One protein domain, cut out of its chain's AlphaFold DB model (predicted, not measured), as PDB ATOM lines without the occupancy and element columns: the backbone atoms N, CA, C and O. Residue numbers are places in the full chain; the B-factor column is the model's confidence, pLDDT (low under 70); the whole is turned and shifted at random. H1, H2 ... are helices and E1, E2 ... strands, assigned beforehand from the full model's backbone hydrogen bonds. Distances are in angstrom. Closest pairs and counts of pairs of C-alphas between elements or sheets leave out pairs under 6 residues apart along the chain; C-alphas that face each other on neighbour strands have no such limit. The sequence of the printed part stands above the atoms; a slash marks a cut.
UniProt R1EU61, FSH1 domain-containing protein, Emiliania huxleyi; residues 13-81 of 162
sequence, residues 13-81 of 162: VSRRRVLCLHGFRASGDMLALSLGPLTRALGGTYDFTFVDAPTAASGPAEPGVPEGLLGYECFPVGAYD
ATOM      1  N   VAL A  13     -33.309 -53.235  21.144       58.34
ATOM      2  CA  VAL A  13     -32.652 -54.455  21.589       58.34
ATOM      3  C   VAL A  13     -31.648 -53.978  22.623       58.34
ATOM      4  O   VAL A  13     -30.599 -53.450  22.259       58.34
ATOM      5  N   SER A  14     -32.023 -54.033  23.908       67.38
ATOM      6  CA  SER A  14     -31.232 -53.398  24.948       67.38
ATOM      7  C   SER A  14     -29.929 -54.169  25.004       67.38
ATOM      8  O   SER A  14     -29.900 -55.341  25.393       67.38
ATOM      9  N   ARG A  15     -28.869 -53.525  24.532       81.62
ATOM     10  CA  ARG A  15     -27.529 -54.088  24.507       81.62
ATOM     11  C   ARG A  15     -27.171 -54.496  25.928       81.62
ATOM     12  O   ARG A  15     -27.502 -53.791  26.885       81.62
ATOM     13  N   ARG A  16     -26.533 -55.652  26.083       89.81
ATOM     14  CA  ARG A  16     -26.100 -56.104  27.410       89.81
ATOM     15  C   ARG A  16     -25.055 -55.120  27.933       89.81
ATOM     16  O   ARG A  16     -24.161 -54.734  27.188       89.81
ATOM     17  N   ARG A  17     -25.170 -54.702  29.192       91.81
ATOM     18  CA  ARG A  17     -24.264 -53.710  29.787       91.81
ATOM     19  C   ARG A  17     -23.092 -54.391  30.476       91.81
ATOM     20  O   ARG A  17     -23.286 -55.375  31.187       91.81
ATOM     21  N   VAL A  18     -21.902 -53.839  30.288       92.12
ATOM     22  CA  VAL A  18     -20.653 -54.291  30.897       92.12
ATOM     23  C   VAL A  18     -20.060 -53.126  31.675       92.12
ATOM     24  O   VAL A  18     -19.787 -52.075  31.105       92.12
ATOM     25  N   LEU A  19     -19.862 -53.317  32.978       94.69
ATOM     26  CA  LEU A  19     -19.118 -52.381  33.816       94.69
ATOM     27  C   LEU A  19     -17.625 -52.713  33.733       94.69
ATOM     28  O   LEU A  19     -17.228 -53.847  34.003       94.69
ATOM     29  N   CYS A  20     -16.809 -51.727  33.379       94.38
ATOM     30  CA  CYS A  20     -15.366 -51.853  33.228       94.38
ATOM     31  C   CYS A  20     -14.655 -51.082  34.342       94.38
ATOM     32  O   CYS A  20     -14.773 -49.859  34.430       94.38
ATOM     33  N   LEU A  21     -13.912 -51.808  35.181       93.00
ATOM     34  CA  LEU A  21     -13.177 -51.268  36.324       93.00
ATOM     35  C   LEU A  21     -11.675 -51.324  36.035       93.00
ATOM     36  O   LEU A  21     -11.162 -52.381  35.665       93.00
ATOM     37  N   HIS A  22     -10.985 -50.194  36.179       90.50
ATOM     38  CA  HIS A  22      -9.548 -50.094  35.921       90.50
ATOM     39  C   HIS A  22      -8.698 -50.550  37.119       90.50
ATOM     40  O   HIS A  22      -9.177 -50.651  38.250       90.50
ATOM     41  N   GLY A  23      -7.418 -50.828  36.854       83.50
ATOM     42  CA  GLY A  23      -6.420 -51.189  37.865       83.50
ATOM     43  C   GLY A  23      -5.935 -50.001  38.702       83.50
ATOM     44  O   GLY A  23      -6.377 -48.866  38.532       83.50
ATOM     45  N   PHE A  24      -5.016 -50.258  39.630       83.12
ATOM     46  CA  PHE A  24      -4.490 -49.249  40.549       83.12
ATOM     47  C   PHE A  24      -3.814 -48.080  39.807       83.12
ATOM     48  O   PHE A  24      -2.968 -48.303  38.948       83.12
ATOM     49  N   ARG A  25      -4.182 -46.833  40.140       85.75
ATOM     50  CA  ARG A  25      -3.627 -45.596  39.546       85.75
ATOM     51  C   ARG A  25      -3.690 -45.529  38.017       85.75
ATOM     52  O   ARG A  25      -2.871 -44.863  37.387       85.75
ATOM     53  N   ALA A  26      -4.705 -46.165  37.441       88.44
ATOM     54  CA  ALA A  26      -5.112 -46.015  36.047       88.44
ATOM     55  C   ALA A  26      -6.418 -45.203  35.955       88.44
ATOM     56  O   ALA A  26      -6.879 -44.658  36.954       88.44
ATOM     57  N   SER A  27      -7.020 -45.113  34.771       92.31
ATOM     58  CA  SER A  27      -8.336 -44.496  34.569       92.31
ATOM     59  C   SER A  27      -9.234 -45.358  33.681       92.31
ATOM     60  O   SER A  27      -8.767 -46.274  32.990       92.31
ATOM     61  N   GLY A  28     -10.530 -45.050  33.677       93.62
ATOM     62  CA  GLY A  28     -11.505 -45.647  32.771       93.62
ATOM     63  C   GLY A  28     -11.098 -45.472  31.307       93.62
ATOM     64  O   GLY A  28     -11.153 -46.436  30.543       93.62
ATOM     65  N   ASP A  29     -10.586 -44.297  30.940       93.81
ATOM     66  CA  ASP A  29     -10.097 -44.007  29.586       93.81
ATOM     67  C   ASP A  29      -8.882 -44.865  29.206       93.81
ATOM     68  O   ASP A  29      -8.822 -45.419  28.105       93.81
ATOM     69  N   MET A  30      -7.919 -45.039  30.119       91.62
ATOM     70  CA  MET A  30      -6.759 -45.908  29.881       91.62
ATOM     71  C   MET A  30      -7.184 -47.366  29.662       91.62
ATOM     72  O   MET A  30      -6.652 -48.055  28.780       91.62
ATOM     73  N   LEU A  31      -8.166 -47.838  30.436       92.50
ATOM     74  CA  LEU A  31      -8.729 -49.172  30.259       92.50
ATOM     75  C   LEU A  31      -9.503 -49.283  28.940       92.50
ATOM     76  O   LEU A  31      -9.361 -50.288  28.245       92.50
ATOM     77  N   ALA A  32     -10.274 -48.262  28.562       93.88
ATOM     78  CA  ALA A  32     -11.013 -48.225  27.302       93.88
ATOM     79  C   ALA A  32     -10.077 -48.337  26.094       93.88
ATOM     80  O   ALA A  32     -10.333 -49.120  25.178       93.88
ATOM     81  N   LEU A  33      -8.947 -47.623  26.123       92.31
ATOM     82  CA  LEU A  33      -7.904 -47.737  25.103       92.31
ATOM     83  C   LEU A  33      -7.318 -49.153  25.051       92.31
ATOM     84  O   LEU A  33      -7.186 -49.730  23.969       92.31
ATOM     85  N   SER A  34      -7.010 -49.729  26.214       91.06
ATOM     86  CA  SER A  34      -6.436 -51.076  26.322       91.06
ATOM     87  C   SER A  34      -7.400 -52.165  25.833       91.06
ATOM     88  O   SER A  34      -6.989 -53.091  25.139       91.06
ATOM     89  N   LEU A  35      -8.699 -52.020  26.111       93.06
ATOM     90  CA  LEU A  35      -9.761 -52.926  25.665       93.06
ATOM     91  C   LEU A  35     -10.347 -52.557  24.293       93.06
ATOM     92  O   LEU A  35     -11.352 -53.135  23.876       93.06
ATOM     93  N   GLY A  36      -9.728 -51.635  23.551       94.50
ATOM     94  CA  GLY A  36     -10.181 -51.210  22.225       94.50
ATOM     95  C   GLY A  36     -10.476 -52.369  21.253       94.50
ATOM     96  O   GLY A  36     -11.529 -52.363  20.615       94.50
ATOM     97  N   PRO A  37      -9.602 -53.386  21.116       93.44
ATOM     98  CA  PRO A  37      -9.884 -54.552  20.277       93.44
ATOM     99  C   PRO A  37     -11.143 -55.325  20.699       93.44
ATOM    100  O   PRO A  37     -11.971 -55.655  19.849       93.44
ATOM    101  N   LEU A  38     -11.321 -55.559  22.003       93.19
ATOM    102  CA  LEU A  38     -12.470 -56.277  22.558       93.19
ATOM    103  C   LEU A  38     -13.774 -55.495  22.361       93.19
ATOM    104  O   LEU A  38     -14.767 -56.037  21.878       93.19
ATOM    105  N   THR A  39     -13.766 -54.211  22.720       94.19
ATOM    106  CA  THR A  39     -14.942 -53.339  22.628       94.19
ATOM    107  C   THR A  39     -15.383 -53.130  21.187       94.19
ATOM    108  O   THR A  39     -16.580 -53.112  20.927       94.19
ATOM    109  N   ARG A  40     -14.455 -53.059  20.222       94.25
ATOM    110  CA  ARG A  40     -14.809 -53.039  18.793       94.25
ATOM    111  C   ARG A  40     -15.474 -54.336  18.343       94.25
ATOM    112  O   ARG A  40     -16.459 -54.275  17.615       94.25
ATOM    113  N   ALA A  41     -14.966 -55.490  18.779       93.56
ATOM    114  CA  ALA A  41     -15.529 -56.787  18.404       93.56
ATOM    115  C   ALA A  41     -16.940 -57.006  18.981       93.56
ATOM    116  O   ALA A  41     -17.818 -57.525  18.300       93.56
ATOM    117  N   LEU A  42     -17.175 -56.567  20.221       93.31
ATOM    118  CA  LEU A  42     -18.440 -56.765  20.942       93.31
ATOM    119  C   LEU A  42     -19.373 -55.544  20.895       93.31
ATOM    120  O   LEU A  42     -20.514 -55.595  21.356       93.31
ATOM    121  N   GLY A  43     -18.921 -54.449  20.289       90.56
ATOM    122  CA  GLY A  43     -19.619 -53.170  20.166       90.56
ATOM    123  C   GLY A  43     -20.846 -53.209  19.260       90.56
ATOM    124  O   GLY A  43     -21.531 -52.199  19.128       90.56
ATOM    125  N   GLY A  44     -21.221 -54.370  18.712       90.25
ATOM    126  CA  GLY A  44     -22.518 -54.635  18.073       90.25
ATOM    127  C   GLY A  44     -23.588 -55.229  19.005       90.25
ATOM    128  O   GLY A  44     -24.773 -55.055  18.735       90.25
ATOM    129  N   THR A  45     -23.203 -55.820  20.142       91.19
ATOM    130  CA  THR A  45     -24.102 -56.517  21.084       91.19
ATOM    131  C   THR A  45     -24.039 -56.025  22.539       91.19
ATOM    132  O   THR A  45     -25.035 -56.146  23.261       91.19
ATOM    133  N   TYR A  46     -22.917 -55.437  22.967       93.31
ATOM    134  CA  TYR A  46     -22.691 -54.958  24.335       93.31
ATOM    135  C   TYR A  46     -22.484 -53.444  24.403       93.31
ATOM    136  O   TYR A  46     -22.015 -52.817  23.452       93.31
ATOM    137  N   ASP A  47     -22.859 -52.857  25.529       93.44
ATOM    138  CA  ASP A  47     -22.571 -51.476  25.900       93.44
ATOM    139  C   ASP A  47     -21.575 -51.478  27.066       93.44
ATOM    140  O   ASP A  47     -21.807 -52.157  28.067       93.44
ATOM    141  N   PHE A  48     -20.451 -50.780  26.915       95.25
ATOM    142  CA  PHE A  48     -19.340 -50.801  27.868       95.25
ATOM    143  C   PHE A  48     -19.273 -49.470  28.611       95.25
ATOM    144  O   PHE A  48     -19.057 -48.421  28.008       95.25
ATOM    145  N   THR A  49     -19.419 -49.516  29.932       96.69
ATOM    146  CA  THR A  49     -19.280 -48.353  30.807       96.69
ATOM    147  C   THR A  49     -17.953 -48.429  31.546       96.69
ATOM    148  O   THR A  49     -17.776 -49.269  32.426       96.69
ATOM    149  N   PHE A  50     -17.037 -47.532  31.198       96.50
ATOM    150  CA  PHE A  50     -15.763 -47.345  31.884       96.50
ATOM    151  C   PHE A  50     -15.934 -46.285  32.965       96.50
ATOM    152  O   PHE A  50     -16.506 -45.230  32.699       96.50
ATOM    153  N   VAL A  51     -15.481 -46.575  34.180       95.12
ATOM    154  CA  VAL A  51     -15.613 -45.658  35.317       95.12
ATOM    155  C   VAL A  51     -14.275 -45.469  36.002       95.12
ATOM    156  O   VAL A  51     -13.497 -46.417  36.098       95.12
ATOM    157  N   ASP A  52     -14.045 -44.258  36.498       94.50
ATOM    158  CA  ASP A  52     -12.912 -43.952  37.360       94.50
ATOM    159  C   ASP A  52     -13.202 -44.338  38.813       94.50
ATOM    160  O   ASP A  52     -14.340 -44.281  39.294       94.50
ATOM    161  N   ALA A  53     -12.151 -44.716  39.532       90.31
ATOM    162  CA  ALA A  53     -12.188 -44.858  40.977       90.31
ATOM    163  C   ALA A  53     -12.417 -43.482  41.653       90.31
ATOM    164  O   ALA A  53     -12.080 -42.440  41.093       90.31
ATOM    165  N   PRO A  54     -12.980 -43.440  42.875       88.25
ATOM    166  CA  PRO A  54     -13.470 -42.194  43.475       88.25
ATOM    167  C   PRO A  54     -12.382 -41.188  43.876       88.25
ATOM    168  O   PRO A  54     -12.706 -40.032  44.144       88.25
ATOM    169  N   THR A  55     -11.113 -41.601  43.953       87.00
ATOM    170  CA  THR A  55     -10.011 -40.733  44.393       87.00
ATOM    171  C   THR A  55      -9.008 -40.546  43.268       87.00
ATOM    172  O   THR A  55      -8.511 -41.527  42.723       87.00
ATOM    173  N   ALA A  56      -8.661 -39.299  42.952       89.00
ATOM    174  CA  ALA A  56      -7.519 -38.999  42.093       89.00
ATOM    175  C   ALA A  56      -6.211 -39.468  42.754       89.00
ATOM    176  O   ALA A  56      -5.979 -39.213  43.937       89.00
ATOM    177  N   ALA A  57      -5.352 -40.130  41.984       86.06
ATOM    178  CA  ALA A  57      -4.068 -40.621  42.457       86.06
ATOM    179  C   ALA A  57      -3.113 -39.453  42.738       86.06
ATOM    180  O   ALA A  57      -2.918 -38.575  41.898       86.06
ATOM    181  N   SER A  58      -2.480 -39.462  43.912       78.56
ATOM    182  CA  SER A  58      -1.494 -38.444  44.306       78.56
ATOM    183  C   SER A  58      -0.040 -38.914  44.197       78.56
ATOM    184  O   SER A  58       0.878 -38.118  44.382       78.56
ATOM    185  N   GLY A  59       0.188 -40.210  43.970       76.38
ATOM    186  CA  GLY A  59       1.523 -40.780  43.790       76.38
ATOM    187  C   GLY A  59       1.831 -41.116  42.326       76.38
ATOM    188  O   GLY A  59       1.012 -40.842  41.452       76.38
ATOM    189  N   PRO A  60       3.006 -41.709  42.040       76.75
ATOM    190  CA  PRO A  60       3.406 -41.990  40.667       76.75
ATOM    191  C   PRO A  60       2.446 -42.982  40.006       76.75
ATOM    192  O   PRO A  60       1.860 -43.836  40.687       76.75
ATOM    193  N   ALA A  61       2.307 -42.841  38.689       77.00
ATOM    194  CA  ALA A  61       1.553 -43.755  37.847       77.00
ATOM    195  C   ALA A  61       2.246 -45.125  37.749       77.00
ATOM    196  O   ALA A  61       3.438 -45.258  38.043       77.00
ATOM    197  N   GLU A  62       1.491 -46.138  37.330       73.50
ATOM    198  CA  GLU A  62       2.035 -47.468  37.056       73.50
ATOM    199  C   GLU A  62       3.088 -47.423  35.930       73.50
ATOM    200  O   GLU A  62       2.927 -46.656  34.970       73.50
ATOM    201  N   PRO A  63       4.151 -48.252  35.983       72.56
ATOM    202  CA  PRO A  63       5.082 -48.381  34.870       72.56
ATOM    203  C   PRO A  63       4.352 -48.700  33.557       72.56
ATOM    204  O   PRO A  63       3.647 -49.699  33.453       72.56
ATOM    205  N   GLY A  64       4.537 -47.856  32.539       71.06
ATOM    206  CA  GLY A  64       3.877 -47.995  31.234       71.06
ATOM    207  C   GLY A  64       2.693 -47.049  31.007       71.06
ATOM    208  O   GLY A  64       2.234 -46.928  29.869       71.06
ATOM    209  N   VAL A  65       2.240 -46.325  32.034       75.81
ATOM    210  CA  VAL A  65       1.299 -45.209  31.876       75.81
ATOM    211  C   VAL A  65       2.074 -43.939  31.482       75.81
ATOM    212  O   VAL A  65       3.042 -43.592  32.162       75.81
ATOM    213  N   PRO A  66       1.692 -43.233  30.396       73.50
ATOM    214  CA  PRO A  66       2.321 -41.968  30.019       73.50
ATOM    215  C   PRO A  66       2.283 -40.919  31.138       73.50
ATOM    216  O   PRO A  66       1.267 -40.753  31.816       73.50
ATOM    217  N   GLU A  67       3.376 -40.169  31.288       73.00
ATOM    218  CA  GLU A  67       3.449 -39.050  32.231       73.00
ATOM    219  C   GLU A  67       2.391 -37.978  31.920       73.00
ATOM    220  O   GLU A  67       2.047 -37.724  30.764       73.00
ATOM    221  N   GLY A  68       1.878 -37.330  32.968       77.50
ATOM    222  CA  GLY A  68       0.892 -36.251  32.852       77.50
ATOM    223  C   GLY A  68      -0.560 -36.709  32.690       77.50
ATOM    224  O   GLY A  68      -1.452 -35.862  32.674       77.50
ATOM    225  N   LEU A  69      -0.825 -38.017  32.615       82.62
ATOM    226  CA  LEU A  69      -2.186 -38.541  32.684       82.62
ATOM    227  C   LEU A  69      -2.643 -38.694  34.137       82.62
ATOM    228  O   LEU A  69      -1.922 -39.227  34.980       82.62
ATOM    229  N   LEU A  70      -3.866 -38.240  34.418       85.25
ATOM    230  CA  LEU A  70      -4.476 -38.380  35.734       85.25
ATOM    231  C   LEU A  70      -4.974 -39.818  35.928       85.25
ATOM    232  O   LEU A  70      -5.825 -40.291  35.176       85.25
ATOM    233  N   GLY A  71      -4.427 -40.504  36.931       88.44
ATOM    234  CA  GLY A  71      -4.903 -41.807  37.389       88.44
ATOM    235  C   GLY A  71      -5.805 -41.688  38.617       88.44
ATOM    236  O   GLY A  71      -5.845 -40.648  39.276       88.44
ATOM    237  N   TYR A  72      -6.489 -42.779  38.949       88.94
ATOM    238  CA  TYR A  72      -7.421 -42.881  40.065       88.94
ATOM    239  C   TYR A  72      -7.174 -44.152  40.888       88.94
ATOM    240  O   TYR A  72      -6.676 -45.166  40.393       88.94
ATOM    241  N   GLU A  73      -7.527 -44.116  42.168       84.25
ATOM    242  CA  GLU A  73      -7.398 -45.235  43.100       84.25
ATOM    243  C   GLU A  73      -8.596 -45.311  44.059       84.25
ATOM    244  O   GLU A  73      -9.230 -44.310  44.396       84.25
ATOM    245  N   CYS A  74      -8.947 -46.526  44.492       76.56
ATOM    246  CA  CYS A  74     -10.075 -46.727  45.409       76.56
ATOM    247  C   CYS A  74      -9.765 -46.274  46.840       76.56
ATOM    248  O   CYS A  74     -10.688 -45.985  47.597       76.56
ATOM    249  N   PHE A  75      -8.482 -46.214  47.207       70.75
ATOM    250  CA  PHE A  75      -8.039 -45.865  48.550       70.75
ATOM    251  C   PHE A  75      -6.927 -44.809  48.470       70.75
ATOM    252  O   PHE A  75      -5.908 -45.083  47.840       70.75
ATOM    253  N   PRO A  76      -7.078 -43.644  49.124       63.28
ATOM    254  CA  PRO A  76      -6.141 -42.514  49.039       63.28
ATOM    255  C   PRO A  76      -4.826 -42.717  49.827       63.28
ATOM    256  O   PRO A  76      -4.254 -41.765  50.358       63.28
ATOM    257  N   VAL A  77      -4.363 -43.953  50.024       59.59
ATOM    258  CA  VAL A  77      -3.323 -44.256  51.020       59.59
ATOM    259  C   VAL A  77      -1.909 -44.245  50.436       59.59
ATOM    260  O   VAL A  77      -1.478 -45.209  49.835       59.59
ATOM    261  N   GLY A  78      -1.117 -43.215  50.737       59.00
ATOM    262  CA  GLY A  78       0.354 -43.293  50.767       59.00
ATOM    263  C   GLY A  78       1.110 -43.441  49.431       59.00
ATOM    264  O   GLY A  78       0.589 -43.278  48.326       59.00
ATOM    265  N   ALA A  79       2.417 -43.702  49.542       60.75
ATOM    266  CA  ALA A  79       3.305 -43.926  48.400       60.75
ATOM    267  C   ALA A  79       2.891 -45.185  47.615       60.75
ATOM    268  O   ALA A  79       2.281 -46.088  48.187       60.75
ATOM    269  N   TYR A  80       3.247 -45.251  46.323       61.00
ATOM    270  CA  TYR A  80       2.859 -46.328  45.392       61.00
ATOM    271  C   TYR A  80       2.978 -47.726  46.006       61.00
ATOM    272  O   TYR A  80       1.991 -48.449  46.059       61.00
ATOM    273  N   ASP A  81       4.132 -48.056  46.585       59.59
ATOM    274  CA  ASP A  81       4.361 -49.384  47.159       59.59
ATOM    275  C   ASP A  81       3.576 -49.638  48.449       59.59
ATOM    276  O   ASP A  81       3.315 -50.783  48.794       59.59
TER     277      ASP A  81
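AT A GLANCE: This is residues 13 to 81 of the 162 residues of the protein "FSH1 domain-containing protein" of Emiliania huxleyi (UniProt R1EU61). With little regular structure, this is a loose rod: a parallel two-strand ribbon, E1 and E2, bridged along one side by short helices H1 and H2, with residues 52 to 81 looping at the far end. The 69 printed residues hold E1, H1, H2, E2 in order, a right-handed strand-helix-strand unit, parallel neighbours joined through helices; the class is mixed, with 26 residues in named elements. The radius of gyration of the C-alphas is 13.8 A, the spans 45 by 21 by 17 A.

HOW THE PARTS SIT: Start at E1, residues 16 to 21, parallel to E2, residues 46 to 51, at 26 degrees; N 18 and O 47 are within hydrogen-bond range, 2.8 A. H1, residues 28 to 34, has its closest C-alphas to E2 at Gly 28 and Phe 50, 4.7 A. H2, residues 36 to 42, is close to H1 but not clearly touching, closest C-alphas Ala 32 and Thr 39, 8.0 A, about perpendicular at 88 degrees. E1 and H2 are apart. In H1 and H2 every O i to N i+4 pair is within range.

IN THESE COORDINATES: Find C-alpha 16 at (-26.100, -56.104, 27.410); E1 runs 16.4 A. H1 spans 9.8 A, H2 10.0 A. E2 runs 16.0 A to C-alpha 51 at (-15.613, -45.658, 35.317).

THE WHOLE: The farthest C-alphas, Val 13 and Ala 79, are 46.1 A apart. The printed part has no cut and no long link. Confidence is under 70 at residues 13 to 14 and 76 to 81.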